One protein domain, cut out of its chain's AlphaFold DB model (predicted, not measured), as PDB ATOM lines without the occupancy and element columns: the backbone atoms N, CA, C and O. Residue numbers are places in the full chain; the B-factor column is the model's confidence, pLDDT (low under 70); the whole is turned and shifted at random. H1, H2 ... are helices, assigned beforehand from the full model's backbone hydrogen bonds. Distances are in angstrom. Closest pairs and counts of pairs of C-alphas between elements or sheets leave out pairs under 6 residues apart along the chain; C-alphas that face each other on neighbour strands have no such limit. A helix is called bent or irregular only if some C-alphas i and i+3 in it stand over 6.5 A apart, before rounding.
ATOM      1  N   ALA A 136      10.110 102.813 -43.583       91.12
ATOM      2  CA  ALA A 136       9.186 103.681 -42.857       91.12
ATOM      3  C   ALA A 136       9.851 105.007 -42.451       91.12
ATOM      4  O   ALA A 136       9.259 106.081 -42.598       91.12
ATOM      5  N   TRP A 137      11.111 104.960 -42.006       88.00
ATOM      6  CA  TRP A 137      11.866 106.169 -41.672       88.00
ATOM      7  C   TRP A 137      12.127 107.056 -42.895       88.00
ATOM      8  O   TRP A 137      11.919 108.272 -42.836       88.00
ATOM      9  N   ALA A 138      12.532 106.468 -44.025       89.38
ATOM     10  CA  ALA A 138      12.748 107.210 -45.265       89.38
ATOM     11  C   ALA A 138      11.453 107.866 -45.778       89.38
ATOM     12  O   ALA A 138      11.474 109.012 -46.241       89.38
ATOM     13  N   LEU A 139      10.316 107.176 -45.652       94.00
ATOM     14  CA  LEU A 139       9.007 107.705 -46.028       94.00
ATOM     15  C   LEU A 139       8.590 108.871 -45.122       94.00
ATOM     16  O   LEU A 139       8.174 109.912 -45.633       94.00
ATOM     17  N   ALA A 140       8.802 108.760 -43.808       91.12
ATOM     18  CA  ALA A 140       8.547 109.847 -42.864       91.12
ATOM     19  C   ALA A 140       9.417 111.086 -43.151       91.12
ATOM     20  O   ALA A 140       8.925 112.215 -43.121       91.12
ATOM     21  N   GLN A 141      10.699 110.901 -43.491       91.81
ATOM     22  CA  GLN A 141      11.582 112.002 -43.902       91.81
ATOM     23  C   GLN A 141      11.085 112.684 -45.179       91.81
ATOM     24  O   GLN A 141      11.092 113.914 -45.282       91.81
ATOM     25  N   LYS A 142      10.625 111.892 -46.150       92.50
ATOM     26  CA  LYS A 142      10.057 112.412 -47.393       92.50
ATOM     27  C   LYS A 142       8.782 113.215 -47.132       92.50
ATOM     28  O   LYS A 142       8.667 114.330 -47.635       92.50
ATOM     29  N   GLU A 143       7.873 112.704 -46.307       94.75
ATOM     30  CA  GLU A 143       6.636 113.400 -45.942       94.75
ATOM     31  C   GLU A 143       6.921 114.713 -45.198       94.75
ATOM     32  O   GLU A 143       6.334 115.749 -45.517       94.75
ATOM     33  N   GLN A 144       7.884 114.723 -44.271       92.56
ATOM     34  CA  GLN A 144       8.318 115.951 -43.601       92.56
ATOM     35  C   GLN A 144       8.896 116.974 -44.587       92.56
ATOM     36  O   GLN A 144       8.557 118.159 -44.517       92.56
ATOM     37  N   ALA A 145       9.738 116.531 -45.527       90.50
ATOM     38  CA  ALA A 145      10.310 117.397 -46.551       90.50
ATOM     39  C   ALA A 145       9.232 117.983 -47.482       90.50
ATOM     40  O   ALA A 145       9.286 119.169 -47.824       90.50
ATOM     41  N   GLU A 146       8.232 117.185 -47.862       93.94
ATOM     42  CA  GLU A 146       7.090 117.620 -48.672       93.94
ATOM     43  C   GLU A 146       6.180 118.586 -47.903       93.94
ATOM     44  O   GLU A 146       5.790 119.621 -48.447       93.94
ATOM     45  N   ALA A 147       5.899 118.319 -46.626       94.44
ATOM     46  CA  ALA A 147       5.116 119.206 -45.772       94.44
ATOM     47  C   ALA A 147       5.815 120.558 -45.551       94.44
ATOM     48  O   ALA A 147       5.173 121.609 -45.594       94.44
ATOM     49  N   GLU A 148       7.135 120.562 -45.351       93.06
ATOM     50  CA  GLU A 148       7.911 121.798 -45.237       93.06
ATOM     51  C   GLU A 148       7.938 122.568 -46.564       93.06
ATOM     52  O   GLU A 148       7.769 123.790 -46.580       93.06
ATOM     53  N   LEU A 149       8.113 121.873 -47.691       93.25
ATOM     54  CA  LEU A 149       8.021 122.483 -49.014       93.25
ATOM     55  C   LEU A 149       6.633 123.093 -49.246       93.25
ATOM     56  O   LEU A 149       6.543 124.216 -49.737       93.25
ATOM     57  N   LYS A 150       5.567 122.395 -48.848       95.38
ATOM     58  CA  LYS A 150       4.192 122.887 -48.939       95.38
ATOM     59  C   LYS A 150       4.002 124.160 -48.118       95.38
ATOM     60  O   LYS A 150       3.600 125.167 -48.686       95.38
ATOM     61  N   LYS A 151       4.440 124.184 -46.852       94.12
ATOM     62  CA  LYS A 151       4.442 125.409 -46.021       94.12
ATOM     63  C   LYS A 151       5.158 126.576 -46.709       94.12
ATOM     64  O   LYS A 151       4.701 127.713 -46.644       94.12
ATOM     65  N   ARG A 152       6.278 126.310 -47.392       92.19
ATOM     66  CA  ARG A 152       7.019 127.330 -48.156       92.19
ATOM     67  C   ARG A 152       6.262 127.825 -49.387       92.19
ATOM     68  O   ARG A 152       6.358 129.004 -49.727       92.19
ATOM     69  N   MET A 153       5.525 126.950 -50.062       94.75
ATOM     70  CA  MET A 153       4.685 127.324 -51.201       94.75
ATOM     71  C   MET A 153       3.422 128.080 -50.769       94.75
ATOM     72  O   MET A 153       3.027 129.005 -51.472       94.75
ATOM     73  N   ASP A 154       2.869 127.758 -49.600       95.75
ATOM     74  CA  ASP A 154       1.670 128.400 -49.051       95.75
ATOM     75  C   ASP A 154       1.933 129.835 -48.551       95.75
ATOM     76  O   ASP A 154       1.021 130.659 -48.542       95.75
ATOM     77  N   MET A 155       3.175 130.175 -48.175       94.38
ATOM     78  CA  MET A 155       3.549 131.558 -47.838       94.38
ATOM     79  C   MET A 155       3.380 132.501 -49.040       94.38
ATOM     80  O   MET A 155       3.577 132.112 -50.194       94.38
ATOM     81  N   SER A 156       3.068 133.777 -48.812       96.31
ATOM     82  CA  SER A 156       3.022 134.734 -49.924       96.31
ATOM     83  C   SER A 156       4.434 135.005 -50.490       96.31
ATOM     84  O   SER A 156       5.442 134.822 -49.794       96.31
ATOM     85  N   PRO A 157       4.568 135.416 -51.771       93.06
ATOM     86  CA  PRO A 157       5.878 135.736 -52.355       93.06
ATOM     87  C   PRO A 157       6.620 136.827 -51.601       93.06
ATOM     88  O   PRO A 157       7.819 136.698 -51.375       93.06
ATOM     89  N   GLU A 158       5.898 137.847 -51.157       93.88
ATOM     90  CA  GLU A 158       6.460 138.982 -50.436       93.88
ATOM     91  C   GLU A 158       6.982 138.570 -49.058       93.88
ATOM     92  O   GLU A 158       8.110 138.917 -48.697       93.88
ATOM     93  N   GLU A 159       6.222 137.757 -48.318       94.38
ATOM     94  CA  GLU A 159       6.657 137.220 -47.025       94.38
ATOM     95  C   GLU A 159       7.905 136.352 -47.169       94.38
ATOM     96  O   GLU A 159       8.856 136.502 -46.398       94.38
ATOM     97  N   TRP A 160       7.951 135.485 -48.184       92.19
ATOM     98  CA  TRP A 160       9.127 134.656 -48.440       92.19
ATOM     99  C   TRP A 160      10.356 135.491 -48.811       92.19
ATOM    100  O   TRP A 160      11.452 135.274 -48.279       92.19
ATOM    101  N   THR A 161      10.200 136.460 -49.714       91.75
ATOM    102  CA  THR A 161      11.298 137.343 -50.122       91.75
ATOM    103  C   THR A 161      11.816 138.159 -48.935       91.75
ATOM    104  O   THR A 161      13.033 138.292 -48.776       91.75
ATOM    105  N   LYS A 162      10.927 138.611 -48.045       92.19
ATOM    106  CA  LYS A 162      11.291 139.298 -46.800       92.19
ATOM    107  C   LYS A 162      12.007 138.374 -45.807       92.19
ATOM    108  O   LYS A 162      12.992 138.785 -45.197       92.19
ATOM    109  N   ALA A 163      11.555 137.128 -45.657       91.00
ATOM    110  CA  ALA A 163      12.125 136.175 -44.703       91.00
ATOM    111  C   ALA A 163      13.483 135.602 -45.151       91.00
ATOM    112  O   ALA A 163      14.421 135.496 -44.353       91.00
ATOM    113  N   CYS A 164      13.598 135.219 -46.426       90.69
ATOM    114  CA  CYS A 164      14.748 134.481 -46.957       90.69
ATOM    115  C   CYS A 164      15.388 135.139 -48.185       90.69
ATOM    116  O   CYS A 164      16.614 135.086 -48.321       90.69
ATOM    117  N   GLY A 165      14.596 135.765 -49.060       89.19
ATOM    118  CA  GLY A 165      15.073 136.322 -50.332       89.19
ATOM    119  C   GLY A 165      16.200 137.343 -50.163       89.19
ATOM    120  O   GLY A 165      17.235 137.216 -50.816       89.19
ATOM    121  N   GLY A 166      16.065 138.282 -49.220       94.00
ATOM    122  CA  GLY A 166      17.090 139.307 -48.970       94.00
ATOM    123  C   GLY A 166      18.455 138.734 -48.568       94.00
ATOM    124  O   GLY A 166      19.483 139.122 -49.122       94.00
ATOM    125  N   LYS A 167      18.480 137.745 -47.663       95.56
ATOM    126  CA  LYS A 167      19.727 137.088 -47.222       95.56
ATOM    127  C   LYS A 167      20.387 136.310 -48.362       95.56
ATOM    128  O   LYS A 167      21.604 136.369 -48.529       95.56
ATOM    129  N   ARG A 168      19.582 135.602 -49.160       96.94
ATOM    130  CA  ARG A 168      20.051 134.826 -50.316       96.94
ATOM    131  C   ARG A 168      20.606 135.729 -51.417       96.94
ATOM    132  O   ARG A 168      21.689 135.461 -51.928       96.94
ATOM    133  N   GLN A 169      19.919 136.828 -51.727       97.12
ATOM    134  CA  GLN A 169      20.391 137.831 -52.682       97.12
ATOM    135  C   GLN A 169      21.710 138.458 -52.211       97.12
ATOM    136  O   GLN A 169      22.669 138.501 -52.976       97.12
ATOM    137  N   ALA A 170      21.800 138.871 -50.942       97.12
ATOM    138  CA  ALA A 170      23.024 139.444 -50.382       97.12
ATOM    139  C   ALA A 170      24.218 138.475 -50.460       97.12
ATOM    140  O   ALA A 170      25.336 138.890 -50.763       97.12
ATOM    141  N   GLN A 171      23.987 137.176 -50.240       97.44
ATOM    142  CA  GLN A 171      25.018 136.148 -50.399       97.44
ATOM    143  C   GLN A 171      25.524 136.062 -51.846       97.44
ATOM    144  O   GLN A 171      26.735 136.024 -52.062       97.44
ATOM    145  N   ILE A 172      24.618 136.052 -52.828       97.81
ATOM    146  CA  ILE A 172      24.984 136.032 -54.252       97.81
ATOM    147  C   ILE A 172      25.787 137.279 -54.609       97.81
ATOM    148  O   ILE A 172      26.849 137.158 -55.211       97.81
ATOM    149  N   GLU A 173      25.312 138.467 -54.236       97.75
ATOM    150  CA  GLU A 173      25.985 139.725 -54.574       97.75
ATOM    151  C   GLU A 173      27.374 139.821 -53.935       97.75
ATOM    152  O   GLU A 173      28.337 140.208 -54.602       97.75
ATOM    153  N   ARG A 174      27.524 139.363 -52.685       98.00
ATOM    154  CA  ARG A 174      28.841 139.246 -52.047       98.00
ATOM    155  C   ARG A 174      29.772 138.344 -52.859       98.00
ATOM    156  O   ARG A 174      30.892 138.753 -53.144       98.00
ATOM    157  N   LEU A 175      29.311 137.154 -53.253       97.12
ATOM    158  CA  LEU A 175      30.111 136.210 -54.040       97.12
ATOM    159  C   LEU A 175      30.479 136.777 -55.413       97.12
ATOM    160  O   LEU A 175      31.641 136.716 -55.801       97.12
ATOM    161  N   LYS A 176      29.528 137.395 -56.122       96.25
ATOM    162  CA  LYS A 176      29.780 138.062 -57.406       96.25
ATOM    163  C   LYS A 176      30.849 139.148 -57.294       96.25
ATOM    164  O   LYS A 176      31.673 139.280 -58.193       96.25
ATOM    165  N   LYS A 177      30.846 139.914 -56.197       95.56
ATOM    166  CA  LYS A 177      31.838 140.964 -55.939       95.56
ATOM    167  C   LYS A 177      33.232 140.387 -55.677       95.56
ATOM    168  O   LYS A 177      34.216 140.932 -56.171       95.56
ATOM    169  N   THR A 178      33.324 139.307 -54.901       95.44
ATOM    170  CA  THR A 178      34.611 138.755 -54.443       95.44
ATOM    171  C   THR A 178      35.228 137.731 -55.396       95.44
ATOM    172  O   THR A 178      36.434 137.523 -55.360       95.44
ATOM    173  N   MET A 179      34.436 137.055 -56.230       95.31
ATOM    174  CA  MET A 179      34.926 135.959 -57.072       95.31
ATOM    175  C   MET A 179      35.574 136.455 -58.370       95.31
ATOM    176  O   MET A 179      34.884 136.946 -59.266       95.31
ATOM    177  N   ARG A 180      36.885 136.218 -58.525       93.56
ATOM    178  CA  ARG A 180      37.642 136.515 -59.759       93.56
ATOM    179  C   ARG A 180      37.058 135.802 -60.987       93.56
ATOM    180  O   ARG A 180      36.799 136.462 -61.990       93.56
ATOM    181  N   ALA A 181      36.738 134.508 -60.874       94.06
ATOM    182  CA  ALA A 181      36.047 133.740 -61.918       94.06
ATOM    183  C   ALA A 181      34.767 134.425 -62.421       94.06
ATOM    184  O   ALA A 181      34.510 134.459 -63.620       94.06
ATOM    185  N   TYR A 182      33.965 134.998 -61.515       94.94
ATOM    186  CA  TYR A 182      32.726 135.674 -61.900       94.94
ATOM    187  C   TYR A 182      32.990 136.989 -62.642       94.94
ATOM    188  O   TYR A 182      32.298 137.283 -63.617       94.94
ATOM    189  N   LYS A 183      33.999 137.765 -62.220       94.12
ATOM    190  CA  LYS A 183      34.418 138.982 -62.930       94.12
ATOM    191  C   LYS A 183      34.853 138.662 -64.362       94.12
ATOM    192  O   LYS A 183      34.329 139.270 -65.292       94.12
ATOM    193  N   ARG A 184      35.702 137.643 -64.547       91.44
ATOM    194  CA  ARG A 184      36.117 137.171 -65.881       91.44
ATOM    195  C   ARG A 184      34.930 136.679 -66.698       91.44
ATOM    196  O   ARG A 184      34.737 137.133 -67.817       91.44
ATOM    197  N   TYR A 185      34.084 135.825 -66.124       92.75
ATOM    198  CA  TYR A 185      32.861 135.362 -66.783       92.75
ATOM    199  C   TYR A 185      31.999 136.529 -67.283       92.75
ATOM    200  O   TYR A 185      31.532 136.512 -68.417       92.75
ATOM    201  N   ARG A 186      31.812 137.573 -66.466       93.75
ATOM    202  CA  ARG A 186      31.064 138.774 -66.859       93.75
ATOM    203  C   ARG A 186      31.763 139.583 -67.957       93.75
ATOM    204  O   ARG A 186      31.055 140.220 -68.731       93.75
ATOM    205  N   HIS A 187      33.094 139.594 -67.983       91.25
ATOM    206  CA  HIS A 187      33.888 140.310 -68.979       91.25
ATOM    207  C   HIS A 187      33.844 139.614 -70.348       91.25
ATOM    208  O   HIS A 187      33.540 140.254 -71.347       91.25
ATOM    209  N   TYR A 188      34.058 138.296 -70.387       89.81
ATOM    210  CA  TYR A 188      34.124 137.534 -71.639       89.81
ATOM    211  C   TYR A 188      32.763 137.075 -72.173       89.81
ATOM    212  O   TYR A 188      32.652 136.768 -73.358       89.81
ATOM    213  N   VAL A 189      31.728 136.978 -71.330       89.38
ATOM    214  CA  VAL A 189      30.397 136.514 -71.751       89.38
ATOM    215  C   VAL A 189      29.410 137.675 -71.750       89.38
ATOM    216  O   VAL A 189      29.110 138.277 -70.709       89.38
ATOM    217  N   SER A 190      28.859 137.968 -72.930       88.94
ATOM    218  CA  SER A 190      27.953 139.096 -73.126       88.94
ATOM    219  C   SER A 190      26.703 138.983 -72.232       88.94
ATOM    220  O   SER A 190      26.290 137.884 -71.853       88.94
ATOM    221  N   PRO A 191      26.059 140.103 -71.846       86.56
ATOM    222  CA  PRO A 191      24.807 140.054 -71.089       86.56
ATOM    223  C   PRO A 191      23.717 139.216 -71.770       86.56
ATOM    224  O   PRO A 191      22.975 138.523 -71.076       86.56
ATOM    225  N   ARG A 192      23.654 139.254 -73.108       85.62
ATOM    226  CA  ARG A 192      22.679 138.508 -73.907       85.62
ATOM    227  C   ARG A 192      22.886 137.003 -73.770       85.62
ATOM    228  O   ARG A 192      21.952 136.299 -73.398       85.62
ATOM    229  N   ASP A 193      24.120 136.532 -73.940       84.12
ATOM    230  CA  ASP A 193      24.437 135.103 -73.829       84.12
ATOM    231  C   ASP A 193      24.156 134.585 -72.419       84.12
ATOM    232  O   ASP A 193      23.600 133.503 -72.248       84.12
ATOM    233  N   ARG A 194      24.445 135.392 -71.389       84.19
ATOM    234  CA  ARG A 194      24.149 135.047 -69.988       84.19
ATOM    235  C   ARG A 194      22.650 134.916 -69.702       84.19
ATOM    236  O   ARG A 194      22.279 134.138 -68.824       84.19
ATOM    237  N   GLN A 195      21.802 135.673 -70.398       78.31
ATOM    238  CA  GLN A 195      20.342 135.641 -70.240       78.31
ATOM    239  C   GLN A 195      19.688 134.529 -71.067       78.31
ATOM    240  O   GLN A 195      18.738 133.902 -70.604       78.31
ATOM    241  N   GLU A 196      20.214 134.249 -72.260       76.25
ATOM    242  CA  GLU A 196      19.721 133.192 -73.152       76.25
ATOM    243  C   GLU A 196      20.170 131.780 -72.720       76.25
ATOM    244  O   GLU A 196      19.770 130.780 -73.321       76.25
ATOM    245  N   CYS A 197      20.950 131.680 -71.636       66.19
ATOM    246  CA  CYS A 197      21.376 130.423 -71.031       66.19
ATOM    247  C   CYS A 197      20.192 129.541 -70.615       66.19
ATOM    248  O   CYS A 197      19.634 129.644 -69.521       66.19
ATOM    249  N   LYS A 198      19.863 128.583 -71.479       65.88
ATOM    250  CA  LYS A 198      19.035 127.419 -71.164       65.88
ATOM    251  C   LYS A 198      19.774 126.459 -70.229       65.88
ATOM    252  O   LYS A 198      20.990 126.503 -70.047       65.88
ATOM    253  N   ARG A 199      19.029 125.508 -69.676       56.16
ATOM    254  CA  ARG A 199      19.551 124.475 -68.769       56.16
ATOM    255  C   ARG A 199      20.631 123.571 -69.399       56.16
ATOM    256  O   ARG A 199      21.364 122.922 -68.666       56.16
ATOM    257  N   THR A 200      20.708 123.536 -70.731       55.09
ATOM    258  CA  THR A 200      21.662 122.758 -71.543       55.09
ATOM    259  C   THR A 200      22.888 123.557 -71.990       55.09
ATOM    260  O   THR A 200      23.713 123.035 -72.730       55.09
ATOM    261  N   THR A 201      22.988 124.829 -71.609       63.22
ATOM    262  CA  THR A 201      24.065 125.722 -72.065       63.22
ATOM    263  C   THR A 201      25.285 125.588 -71.162       63.22
ATOM    264  O   THR A 201      25.159 125.332 -69.966       63.22
ATOM    265  N   THR A 202      26.470 125.805 -71.731       77.06
ATOM    266  CA  THR A 202      27.781 125.650 -71.076       77.06
ATOM    267  C   THR A 202      27.995 126.604 -69.893       77.06
ATOM    268  O   THR A 202      28.865 126.374 -69.055       77.06
ATOM    269  N   HIS A 203      27.211 127.680 -69.789       83.88
ATOM    270  CA  HIS A 203      27.422 128.703 -68.771       83.88
ATOM    271  C   HIS A 203      26.657 128.419 -67.466       83.88
ATOM    272  O   HIS A 203      25.485 128.030 -67.483       83.88
ATOM    273  N   PRO A 204      27.284 128.656 -66.303       88.81
ATOM    274  CA  PRO A 204      26.645 128.439 -65.014       88.81
ATOM    275  C   PRO A 204      25.546 129.483 -64.743       88.81
ATOM    276  O   PRO A 204      25.805 130.687 -64.678       88.81
ATOM    277  N   LEU A 205      24.316 129.015 -64.513       90.44
ATOM    278  CA  LEU A 205      23.176 129.867 -64.163       90.44
ATOM    279  C   LEU A 205      23.253 130.310 -62.695       90.44
ATOM    280  O   LEU A 205      23.447 129.485 -61.802       90.44
ATOM    281  N   THR A 206      23.056 131.607 -62.443       93.81
ATOM    282  CA  THR A 206      22.994 132.129 -61.069       93.81
ATOM    283  C   THR A 206      21.726 131.608 -60.379       93.81
ATOM    284  O   THR A 206      20.637 131.769 -60.935       93.81
ATOM    285  N   PRO A 207      21.826 130.996 -59.185       95.19
ATOM    286  CA  PRO A 207      20.661 130.511 -58.452       95.19
ATOM    287  C   PRO A 207      19.659 131.634 -58.166       95.19
ATOM    288  O   PRO A 207      20.055 132.721 -57.748       95.19
ATOM    289  N   ASN A 208      18.362 131.379 -58.352       95.25
ATOM    290  CA  ASN A 208      17.325 132.365 -58.043       95.25
ATOM    291  C   ASN A 208      17.088 132.426 -56.517       95.25
ATOM    292  O   ASN A 208      16.628 131.437 -55.942       95.25
ATOM    293  N   PRO A 209      17.342 133.563 -55.845       95.31
ATOM    294  CA  PRO A 209      17.184 133.676 -54.392       95.31
ATOM    295  C   PRO A 209      15.729 133.580 -53.927       95.31
ATOM    296  O   PRO A 209      15.479 133.192 -52.784       95.31
ATOM    297  N   ASN A 210      14.776 133.868 -54.814       94.56
ATOM    298  CA  ASN A 210      13.348 133.749 -54.538       94.56
ATOM    299  C   ASN A 210      12.808 132.330 -54.773       94.56
ATOM    300  O   ASN A 210      11.629 132.084 -54.524       94.56
ATOM    301  N   ASP A 211      13.638 131.381 -55.223       93.94
ATOM    302  CA  ASP A 211      13.196 130.000 -55.400       93.94
ATOM    303  C   ASP A 211      12.951 129.324 -54.041       93.94
ATOM    304  O   ASP A 211      13.861 129.068 -53.240       93.94
ATOM    305  N   ARG A 212      11.676 129.037 -53.789       93.69
ATOM    306  CA  ARG A 212      11.174 128.456 -52.540       93.69
ATOM    307  C   ARG A 212      11.392 126.955 -52.432       93.69
ATOM    308  O   ARG A 212      11.270 126.386 -51.344       93.69
ATOM    309  N   ARG A 213      11.723 126.305 -53.551       93.62
ATOM    310  CA  ARG A 213      11.955 124.857 -53.600       93.62
ATOM    311  C   ARG A 213      13.132 124.459 -52.720       93.62
ATOM    312  O   ARG A 213      13.111 123.404 -52.090       93.62
ATOM    313  N   TYR A 214      14.122 125.337 -52.600       94.50
ATOM    314  CA  TYR A 214      15.298 125.085 -51.783       94.50
ATOM    315  C   TYR A 214      15.030 125.327 -50.299       94.50
ATOM    316  O   TYR A 214      14.686 126.439 -49.886       94.50
ATOM    317  N   SER A 215      15.285 124.297 -49.489       93.75
ATOM    318  CA  SER A 215      15.506 124.458 -48.049       93.75
ATOM    319  C   SER A 215      16.778 125.279 -47.800       93.75
ATOM    320  O   SER A 215      17.556 125.533 -48.720       93.75
ATOM    321  N   ASN A 216      17.038 125.684 -46.556       91.94
ATOM    322  CA  ASN A 216      18.264 126.425 -46.230       91.94
ATOM    323  C   ASN A 216      19.537 125.634 -46.573       91.94
ATOM    324  O   ASN A 216      20.464 126.182 -47.164       91.94
ATOM    325  N   ARG A 217      19.564 124.328 -46.276       92.69
ATOM    326  CA  ARG A 217      20.688 123.453 -46.643       92.69
ATOM    327  C   ARG A 217      20.767 123.241 -48.156       92.69
ATOM    328  O   ARG A 217      21.856 123.313 -48.723       92.69
ATOM    329  N   GLY A 218      19.619 123.043 -48.808       94.94
ATOM    330  CA  GLY A 218      19.539 122.918 -50.265       94.94
ATOM    331  C   GLY A 218      20.075 124.158 -50.980       94.94
ATOM    332  O   GLY A 218      20.851 124.039 -51.922       94.94
ATOM    333  N   TRP A 219      19.747 125.348 -50.473       96.62
ATOM    334  CA  TRP A 219      20.256 126.618 -50.981       96.62
ATOM    335  C   TRP A 219      21.785 126.683 -50.930       96.62
ATOM    336  O   TRP A 219      22.422 126.953 -51.945       96.62
ATOM    337  N   THR A 220      22.385 126.364 -49.779       96.50
ATOM    338  CA  THR A 220      23.848 126.330 -49.628       96.50
ATOM    339  C   THR A 220      24.500 125.361 -50.614       96.50
ATOM    340  O   THR A 220      25.515 125.702 -51.221       96.50
ATOM    341  N   GLY A 221      23.907 124.180 -50.817       96.69
ATOM    342  CA  GLY A 221      24.391 123.201 -51.795       96.69
ATOM    343  C   GLY A 221      24.368 123.736 -53.228       96.69
ATOM    344  O   GLY A 221      25.357 123.621 -53.949       96.69
ATOM    345  N   VAL A 222      23.275 124.390 -53.624       96.62
ATOM    346  CA  VAL A 222      23.124 124.981 -54.962       96.62
ATOM    347  C   VAL A 222      24.101 126.131 -55.188       96.62
ATOM    348  O   VAL A 222      24.735 126.194 -56.240       96.62
ATOM    349  N   VAL A 223      24.277 127.012 -54.199       97.44
ATOM    350  CA  VAL A 223      25.267 128.095 -54.272       97.44
ATOM    351  C   VAL A 223      26.677 127.520 -54.398       97.44
ATOM    352  O   VAL A 223      27.422 127.959 -55.268       97.44
ATOM    353  N   ARG A 224      27.033 126.500 -53.604       97.44
ATOM    354  CA  ARG A 224      28.346 125.836 -53.676       97.44
ATOM    355  C   ARG A 224      28.591 125.175 -55.034       97.44
ATOM    356  O   ARG A 224      29.688 125.278 -55.576       97.44
ATOM    357  N   ALA A 225      27.580 124.521 -55.604       95.38
ATOM    358  CA  ALA A 225      27.683 123.917 -56.930       95.38
ATOM    359  C   ALA A 225      27.866 124.979 -58.027       95.38
ATOM    360  O   ALA A 225      28.687 124.810 -58.928       95.38
ATOM    361  N   TRP A 226      27.133 126.093 -57.941       95.94
ATOM    362  CA  TRP A 226      27.267 127.217 -58.867       95.94
ATOM    363  C   TRP A 226      28.663 127.854 -58.810       95.94
ATOM    364  O   TRP A 226      29.296 128.029 -59.853       95.94
ATOM    365  N   THR A 227      29.176 128.147 -57.611       96.44
ATOM    366  CA  THR A 227      30.509 128.745 -57.454       96.44
ATOM    367  C   THR A 227      31.621 127.801 -57.901       96.44
ATOM    368  O   THR A 227      32.558 128.240 -58.564       96.44
ATOM    369  N   SER A 228      31.498 126.503 -57.608       95.00
ATOM    370  CA  SER A 228      32.439 125.480 -58.072       95.00
ATOM    371  C   SER A 228      32.505 125.416 -59.601       95.00
ATOM    372  O   SER A 228      33.600 125.455 -60.153       95.00
ATOM    373  N   ARG A 229      31.355 125.424 -60.295       93.25
ATOM    374  CA  ARG A 229      31.309 125.444 -61.770       93.25
ATOM    375  C   ARG A 229      31.922 126.707 -62.365       93.25
ATOM    376  O   ARG A 229      32.620 126.624 -63.369       93.25
ATOM    377  N   LEU A 230      31.667 127.868 -61.760       93.88
ATOM    378  CA  LEU A 230      32.294 129.123 -62.184       93.88
ATOM    379  C   LEU A 230      33.815 129.056 -62.062       93.88
ATOM    380  O   LEU A 230      34.511 129.391 -63.012       93.88
ATOM    381  N   ASN A 231      34.319 128.608 -60.914       94.00
ATOM    382  CA  ASN A 231      35.755 128.497 -60.683       94.00
ATOM    383  C   ASN A 231      36.405 127.510 -61.658       94.00
ATOM    384  O   ASN A 231      37.387 127.871 -62.291       94.00
ATOM    385  N   ALA A 232      35.822 126.324 -61.844       91.69
ATOM    386  CA  ALA A 232      36.357 125.314 -62.757       91.69
ATOM    387  C   ALA A 232      36.436 125.800 -64.214       91.69
ATOM    388  O   ALA A 232      37.360 125.451 -64.934       91.69
ATOM    389  N   ALA A 233      35.478 126.615 -64.664       89.94
ATOM    390  CA  ALA A 233      35.458 127.094 -66.044       89.94
ATOM    391  C   ALA A 233      36.294 128.368 -66.279       89.94
ATOM    392  O   ALA A 233      36.682 128.629 -67.416       89.94
ATOM    393  N   TRP A 234      36.537 129.183 -65.243       89.81
ATOM    394  CA  TRP A 234      37.042 130.554 -65.422       89.81
ATOM    395  C   TRP A 234      38.234 130.951 -64.540       89.81
ATOM    396  O   TRP A 234      38.762 132.041 -64.756       89.81
ATOM    397  N   ASN A 235      38.674 130.136 -63.571       87.06
ATOM    398  CA  ASN A 235      39.901 130.436 -62.811       87.06
ATOM    399  C   ASN A 235      41.179 129.991 -63.528       87.06
ATOM    400  O   ASN A 235      42.181 130.682 -63.405       87.06
ATOM    401  N   ASP A 236      41.144 128.894 -64.290       79.38
ATOM    402  CA  ASP A 236      42.356 128.280 -64.861       79.38
ATOM    403  C   ASP A 236      42.856 128.960 -66.145       79.38
ATOM    404  O   ASP A 236      43.837 128.524 -66.747       79.38
TER     405      ASP A 236
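This is residues 136 to 236 of the 253 residues of the protein "SLBP_RNA_bind domain-containing protein" of Euryarchaeota archaeon (UniProt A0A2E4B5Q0). Two long helices, H2 and H5, run the same way at a shallow tilt, and the short H3 packs on the last part of H5 and meets the end of H2 at a corner. H1 makes an arm about perpendicular to H2, and its residues 136 to 144 stick out free. A long unnamed stretch, residues 197 to 215, leads back from the small H4 to the first residue of H5. The printed part has 101 residues, with five named helices in the order H1 to H5 and no named strand, and its class is all helix. It is loose, with a radius of gyration of the C-alphas of 16.1 A, and only just elongated, spanning 48 by 32 by 24 A.

H1, residues 136 to 154, is close but not clearly touching H2, residues 157 to 178; their closest C-alphas, of Arg 152 and Trp 160, are 7.6 A apart, and their lines are about perpendicular at 82 degrees. H2 has a kink of 54 degrees near residue 164 and is irregular, with C-alphas 163 and 166 7.3 A apart. H2, with residues 176 to 177 alone, and H3, residues 180 to 188, only just touch, only at the corner, with 3 pairs of C-alphas within 8 A, the closest being Lys 176 and Tyr 182 at 5.9 A. H3 and H4, residues 191 to 196, meet only through their link. H5, residues 216 to 234, touches H3 with residues 230 to 234 alone, at a steep tilt of 61 degrees; the closest C-alphas, of Ala 181 and Trp 234, are 4.8 A apart. H2 and H5 are close but not clearly touching, their closest C-alphas, of Ile 172 and Val 223, 7.9 A apart, at a shallow tilt of 29 degrees, the same way. H1 is apart from H5. Every O i to N i+4 pair is within hydrogen-bond range in H1, H3, H4 and H5, and 16 of 18 in H2.

H1 begins at C-alpha 136, (9.186, 103.681, -42.857), and measures 26.6 A. H2 measures 29.0 A and ends at C-alpha 178, (34.611, 138.755, -54.443). H5 measures 27.2 A and ends at C-alpha 234, (37.042, 130.554, -65.422).

The two C-alphas farthest apart, of Ala 136 and His 187, are 51.3 A apart. The printed part has no cut. The link from H4 to H5, 19 residues, is long. Mean pLDDT of the printed part is 91.0, and residues 197 to 201 are under 70.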